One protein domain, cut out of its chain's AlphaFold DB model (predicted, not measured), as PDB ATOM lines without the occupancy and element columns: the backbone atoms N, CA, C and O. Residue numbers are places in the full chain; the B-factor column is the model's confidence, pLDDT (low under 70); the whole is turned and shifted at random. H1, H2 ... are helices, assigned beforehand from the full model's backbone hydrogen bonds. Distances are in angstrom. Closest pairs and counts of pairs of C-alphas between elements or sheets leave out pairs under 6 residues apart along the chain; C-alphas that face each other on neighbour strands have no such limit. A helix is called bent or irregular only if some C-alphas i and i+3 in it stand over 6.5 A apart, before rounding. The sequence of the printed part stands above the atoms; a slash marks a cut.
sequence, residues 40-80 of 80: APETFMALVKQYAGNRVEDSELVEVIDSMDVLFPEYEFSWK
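What this domain is: This is residues 40 to 80 of the 80 residues of an uncharacterized protein of Pseudomonas sp. FSL R10-0399 (UniProt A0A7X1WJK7). Two helices, joined by a tight link, fold back in a wide V; H2 is the long base, and a tail after it turns back towards the side where H1 lies. Residues 70 to 76 stick out. The 41 printed residues hold H1, then H2, with no named strand: all helix. The whole is flat, 32 by 22 by 11 A, and only just loose, close to compact, with a radius of gyration of the C-alphas of 10.9 A.

How they stand to each other: Look first at H1, residues 44 to 55, then at H2, residues 58 to 71. They only just touch, with 3 pairs of C-alphas within 8 A, through residues 45 to 48 and 61 to 62 alone; the closest C-alphas, of Val 48 and Leu 61, are 7.7 A apart. They run opposite ways at a steep tilt of 47 degrees. Backbone O i to N i+4 pairs are within hydrogen-bond range in 6 of 8 for H1 and 8 of 10 for H2.

Where its parts are: Find C-alpha 44 at (-12.271, 30.816, 26.518); H1 runs 17.3 A from there, irregular, with C-alphas 51 and 54 9.3 A apart. H2 ends 20.0 A from its first C-alpha, at (-10.430, 39.836, 41.030); it is neither bent nor irregular, but only just: C-alphas 66 and 69 are 6.1 A apart.

The domain as a whole: The farthest C-alphas, of Asn 54 and Glu 74, are 31.9 A apart. The printed part has no cut, and just Lys 80, the chain's last residue, has pLDDT under 70.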
ATOM      1  N   ALA A  40     -11.969  29.053  15.066       83.25
ATOM      2  CA  ALA A  40     -12.664  29.852  16.070       83.25
ATOM      3  C   ALA A  40     -12.695  29.083  17.408       83.25
ATOM      4  O   ALA A  40     -13.022  27.889  17.420       83.25
ATOM      5  N   PRO A  41     -12.283  29.705  18.526       88.44
ATOM      6  CA  PRO A  41     -12.231  29.026  19.811       88.44
ATOM      7  C   PRO A  41     -13.645  28.697  20.301       88.44
ATOM      8  O   PRO A  41     -14.485  29.578  20.454       88.44
ATOM      9  N   GLU A  42     -13.892  27.430  20.624       88.94
ATOM     10  CA  GLU A  42     -15.182  26.997  21.188       88.94
ATOM     11  C   GLU A  42     -15.344  27.377  22.668       88.94
ATOM     12  O   GLU A  42     -16.451  27.399  23.197       88.94
ATOM     13  N   THR A  43     -14.236  27.654  23.358       91.44
ATOM     14  CA  THR A  43     -14.214  28.033  24.776       91.44
ATOM     15  C   THR A  43     -13.164  29.108  25.021       91.44
ATOM     16  O   THR A  43     -12.183  29.216  24.281       91.44
ATOM     17  N   PHE A  44     -13.298  29.853  26.117       91.75
ATOM     18  CA  PHE A  44     -12.271  30.816  26.518       91.75
ATOM     19  C   PHE A  44     -10.915  30.154  26.784       91.75
ATOM     20  O   PHE A  44      -9.881  30.682  26.391       91.75
ATOM     21  N   MET A  45     -10.900  28.947  27.359       93.38
ATOM     22  CA  MET A  45      -9.665  28.169  27.502       93.38
ATOM     23  C   MET A  45      -9.028  27.859  26.140       93.38
ATOM     24  O   MET A  45      -7.811  27.958  25.999       93.38
ATOM     25  N   ALA A  46      -9.823  27.506  25.124       92.00
ATOM     26  CA  ALA A  46      -9.305  27.283  23.776       92.00
ATOM     27  C   ALA A  46      -8.676  28.559  23.198       92.00
ATOM     28  O   ALA A  46      -7.591  28.480  22.626       92.00
ATOM     29  N   LEU A  47      -9.291  29.724  23.422       92.56
ATOM     30  CA  LEU A  47      -8.725  31.017  23.032       92.56
ATOM     31  C   LEU A  47      -7.394  31.298  23.744       92.56
ATOM     32  O   LEU A  47      -6.382  31.574  23.105       92.56
ATOM     33  N   VAL A  48      -7.351  31.153  25.070       93.50
ATOM     34  CA  VAL A  48      -6.118  31.345  25.852       93.50
ATOM     35  C   VAL A  48      -5.009  30.405  25.370       93.50
ATOM     36  O   VAL A  48      -3.851  30.811  25.266       93.50
ATOM     37  N   LYS A  49      -5.347  29.162  25.008       92.25
ATOM     38  CA  LYS A  49      -4.399  28.185  24.453       92.25
ATOM     39  C   LYS A  49      -3.855  28.569  23.082       92.25
ATOM     40  O   LYS A  49      -2.694  28.265  22.811       92.25
ATOM     41  N   GLN A  50      -4.632  29.253  22.240       91.12
ATOM     42  CA  GLN A  50      -4.123  29.779  20.967       91.12
ATOM     43  C   GLN A  50      -2.972  30.769  21.199       91.12
ATOM     44  O   GLN A  50      -1.980  30.739  20.471       91.12
ATOM     45  N   TYR A  51      -3.046  31.568  22.267       90.94
ATOM     46  CA  TYR A  51      -1.978  32.487  22.667       90.94
ATOM     47  C   TYR A  51      -0.825  31.806  23.411       90.94
ATOM     48  O   TYR A  51       0.349  32.085  23.146       90.94
ATOM     49  N   ALA A  52      -1.142  30.902  24.338       87.88
ATOM     50  CA  ALA A  52      -0.151  30.224  25.166       87.88
ATOM     51  C   ALA A  52       0.709  29.230  24.370       87.88
ATOM     52  O   ALA A  52       1.908  29.077  24.643       87.88
ATOM     53  N   GLY A  53       0.115  28.556  23.380       82.69
ATOM     54  CA  GLY A  53       0.716  27.402  22.721       82.69
ATOM     55  C   GLY A  53       1.197  26.368  23.745       82.69
ATOM     56  O   GLY A  53       0.578  26.166  24.782       82.69
ATOM     57  N   ASN A  54       2.362  25.768  23.499       83.69
ATOM     58  CA  ASN A  54       2.975  24.784  24.406       83.69
ATOM     59  C   ASN A  54       3.895  25.419  25.472       83.69
ATOM     60  O   ASN A  54       4.792  24.754  25.987       83.69
ATOM     61  N   ARG A  55       3.773  26.730  25.735       84.69
ATOM     62  CA  ARG A  55       4.694  27.476  26.621       84.69
ATOM     63  C   ARG A  55       4.242  27.526  28.078       84.69
ATOM     64  O   ARG A  55       5.052  27.871  28.935       84.69
ATOM     65  N   VAL A  56       2.968  27.249  28.332       90.12
ATOM     66  CA  VAL A  56       2.330  27.322  29.649       90.12
ATOM     67  C   VAL A  56       1.494  26.062  29.826       90.12
ATOM     68  O   VAL A  56       0.834  25.635  28.882       90.12
ATOM     69  N   GLU A  57       1.550  25.456  31.008       91.88
ATOM     70  CA  GLU A  57       0.729  24.287  31.311       91.88
ATOM     71  C   GLU A  57      -0.737  24.680  31.512       91.88
ATOM     72  O   GLU A  57      -1.046  25.720  32.094       91.88
ATOM     73  N   ASP A  58      -1.647  23.805  31.086       92.31
ATOM     74  CA  ASP A  58      -3.092  23.998  31.235       92.31
ATOM     75  C   ASP A  58      -3.505  24.282  32.686       92.31
ATOM     76  O   ASP A  58      -4.380  25.108  32.923       92.31
ATOM     77  N   SER A  59      -2.861  23.624  33.655       92.62
ATOM     78  CA  SER A  59      -3.108  23.806  35.090       92.62
ATOM     79  C   SER A  59      -2.911  25.256  35.533       92.62
ATOM     80  O   SER A  59      -3.736  25.797  36.264       92.62
ATOM     81  N   GLU A  60      -1.861  25.918  35.047       92.38
ATOM     82  CA  GLU A  60      -1.588  27.317  35.374       92.38
ATOM     83  C   GLU A  60      -2.562  28.271  34.684       92.38
ATOM     84  O   GLU A  60      -2.940  29.290  35.263       92.38
ATOM     85  N   LEU A  61      -2.988  27.946  33.459       93.56
ATOM     86  CA  LEU A  61      -4.022  28.712  32.765       93.56
ATOM     87  C   LEU A  61      -5.349  28.639  33.527       93.56
ATOM     88  O   LEU A  61      -5.985  29.674  33.720       93.56
ATOM     89  N   VAL A  62      -5.738  27.450  34.004       93.69
ATOM     90  CA  VAL A  62      -6.944  27.256  34.827       93.69
ATOM     91  C   VAL A  62      -6.866  28.084  36.108       93.69
ATOM     92  O   VAL A  62      -7.775  28.868  36.360       93.69
ATOM     93  N   GLU A  63      -5.768  27.991  36.871       93.06
ATOM     94  CA  GLU A  63      -5.602  28.759  38.120       93.06
ATOM     95  C   GLU A  63      -5.810  30.267  37.902       93.06
ATOM     96  O   GLU A  63      -6.459  30.944  38.704       93.06
ATOM     97  N   VAL A  64      -5.268  30.806  36.807       93.81
ATOM     98  CA  VAL A  64      -5.408  32.228  36.477       93.81
ATOM     99  C   VAL A  64      -6.834  32.566  36.041       93.81
ATOM    100  O   VAL A  64      -7.365  33.576  36.498       93.81
ATOM    101  N   ILE A  65      -7.459  31.751  35.187       92.50
ATOM    102  CA  ILE A  65      -8.838  31.968  34.714       92.50
ATOM    103  C   ILE A  65      -9.826  31.957  35.886       92.50
ATOM    104  O   ILE A  65     -10.710  32.812  35.955       92.50
ATOM    105  N   ASP A  66      -9.662  31.035  36.831       91.19
ATOM    106  CA  ASP A  66     -10.506  30.952  38.026       91.19
ATOM    107  C   ASP A  66     -10.280  32.150  38.959       91.19
ATOM    108  O   ASP A  66     -11.218  32.674  39.560       91.19
ATOM    109  N   SER A  67      -9.046  32.660  39.022       91.69
ATOM    110  CA  SER A  67      -8.720  33.856  39.807       91.69
ATOM    111  C   SER A  67      -9.379  35.135  39.269       91.69
ATOM    112  O   SER A  67      -9.498  36.105  40.019       91.69
ATOM    113  N   MET A  68      -9.815  35.169  38.003       89.12
ATOM    114  CA  MET A  68     -10.456  36.360  37.426       89.12
ATOM    115  C   MET A  68     -11.793  36.680  38.098       89.12
ATOM    116  O   MET A  68     -12.073  37.853  38.319       89.12
ATOM    117  N   ASP A  69     -12.571  35.673  38.509       85.50
ATOM    118  CA  ASP A  69     -13.857  35.893  39.197       85.50
ATOM    119  C   ASP A  69     -13.654  36.557  40.561       85.50
ATOM    120  O   ASP A  69     -14.437  37.399  40.993       85.50
ATOM    121  N   VAL A  70     -12.564  36.199  41.244       89.12
ATOM    122  CA  VAL A  70     -12.203  36.780  42.541       89.12
ATOM    123  C   VAL A  70     -11.720  38.222  42.379       89.12
ATOM    124  O   VAL A  70     -11.995  39.064  43.231       89.12
ATOM    125  N   LEU A  71     -10.982  38.507  41.303       87.94
ATOM    126  CA  LEU A  71     -10.430  39.836  41.030       87.94
ATOM    127  C   LEU A  71     -11.468  40.808  40.457       87.94
ATOM    128  O   LEU A  71     -11.375  42.007  40.718       87.94
ATOM    129  N   PHE A  72     -12.451  40.302  39.715       87.00
ATOM    130  CA  PHE A  72     -13.485  41.089  39.046       87.00
ATOM    131  C   PHE A  72     -14.890  40.565  39.381       87.00
ATOM    132  O   PHE A  72     -15.626  40.160  38.484       87.00
ATOM    133  N   PRO A  73     -15.300  40.594  40.661       86.00
ATOM    134  CA  PRO A  73     -16.549  39.971  41.110       86.00
ATOM    135  C   PRO A  73     -17.818  40.624  40.540       86.00
ATOM    136  O   PRO A  73     -18.889  40.031  40.595       86.00
ATOM    137  N   GLU A  74     -17.715  41.849  40.021       87.19
ATOM    138  CA  GLU A  74     -18.826  42.588  39.408       87.19
ATOM    139  C   GLU A  74     -18.894  42.408  37.882       87.19
ATOM    140  O   GLU A  74     -19.814  42.920  37.245       87.19
ATOM    141  N   TYR A  75     -17.918  41.720  37.280       81.81
ATOM    142  CA  TYR A  75     -17.869  41.508  35.840       81.81
ATOM    143  C   TYR A  75     -18.496  40.158  35.477       81.81
ATOM    144  O   TYR A  75     -18.026  39.105  35.900       81.81
ATOM    145  N   GLU A  76     -19.539  40.181  34.645       82.00
ATOM    146  CA  GLU A  76     -20.136  38.961  34.103       82.00
ATOM    147  C   GLU A  76     -19.351  38.483  32.874       82.00
ATOM    148  O   GLU A  76     -19.404  39.068  31.791       82.00
ATOM    149  N   PHE A  77     -18.612  37.391  33.041       78.00
ATOM    150  CA  PHE A  77     -17.882  36.738  31.961       78.00
ATOM    151  C   PHE A  77     -18.834  35.889  31.106       78.00
ATOM    152  O   PHE A  77     -19.042  34.716  31.393       78.00
ATOM    153  N   SER A  78     -19.397  36.460  30.036       76.81
ATOM    154  CA  SER A  78     -20.430  35.807  29.204       76.81
ATOM    155  C   SER A  78     -20.001  34.502  28.509       76.81
ATOM    156  O   SER A  78     -20.841  33.800  27.956       76.81
ATOM    157  N   TRP A  79     -18.706  34.185  28.504       72.81
ATOM    158  CA  TRP A  79     -18.125  32.974  27.912       72.81
ATOM    159  C   TRP A  79     -17.894  31.824  28.904       72.81
ATOM    160  O   TRP A  79     -17.419  30.765  28.481       72.81
ATOM    161  N   LYS A  80     -18.106  32.049  30.206       68.00
ATOM    162  CA  LYS A  80     -18.104  30.994  31.230       68.00
ATOM    163  C   LYS A  80     -19.479  30.336  31.298       68.00
ATOM    164  O   LYS A  80     -19.496  29.099  31.476       68.00
TER     165      LYS A  80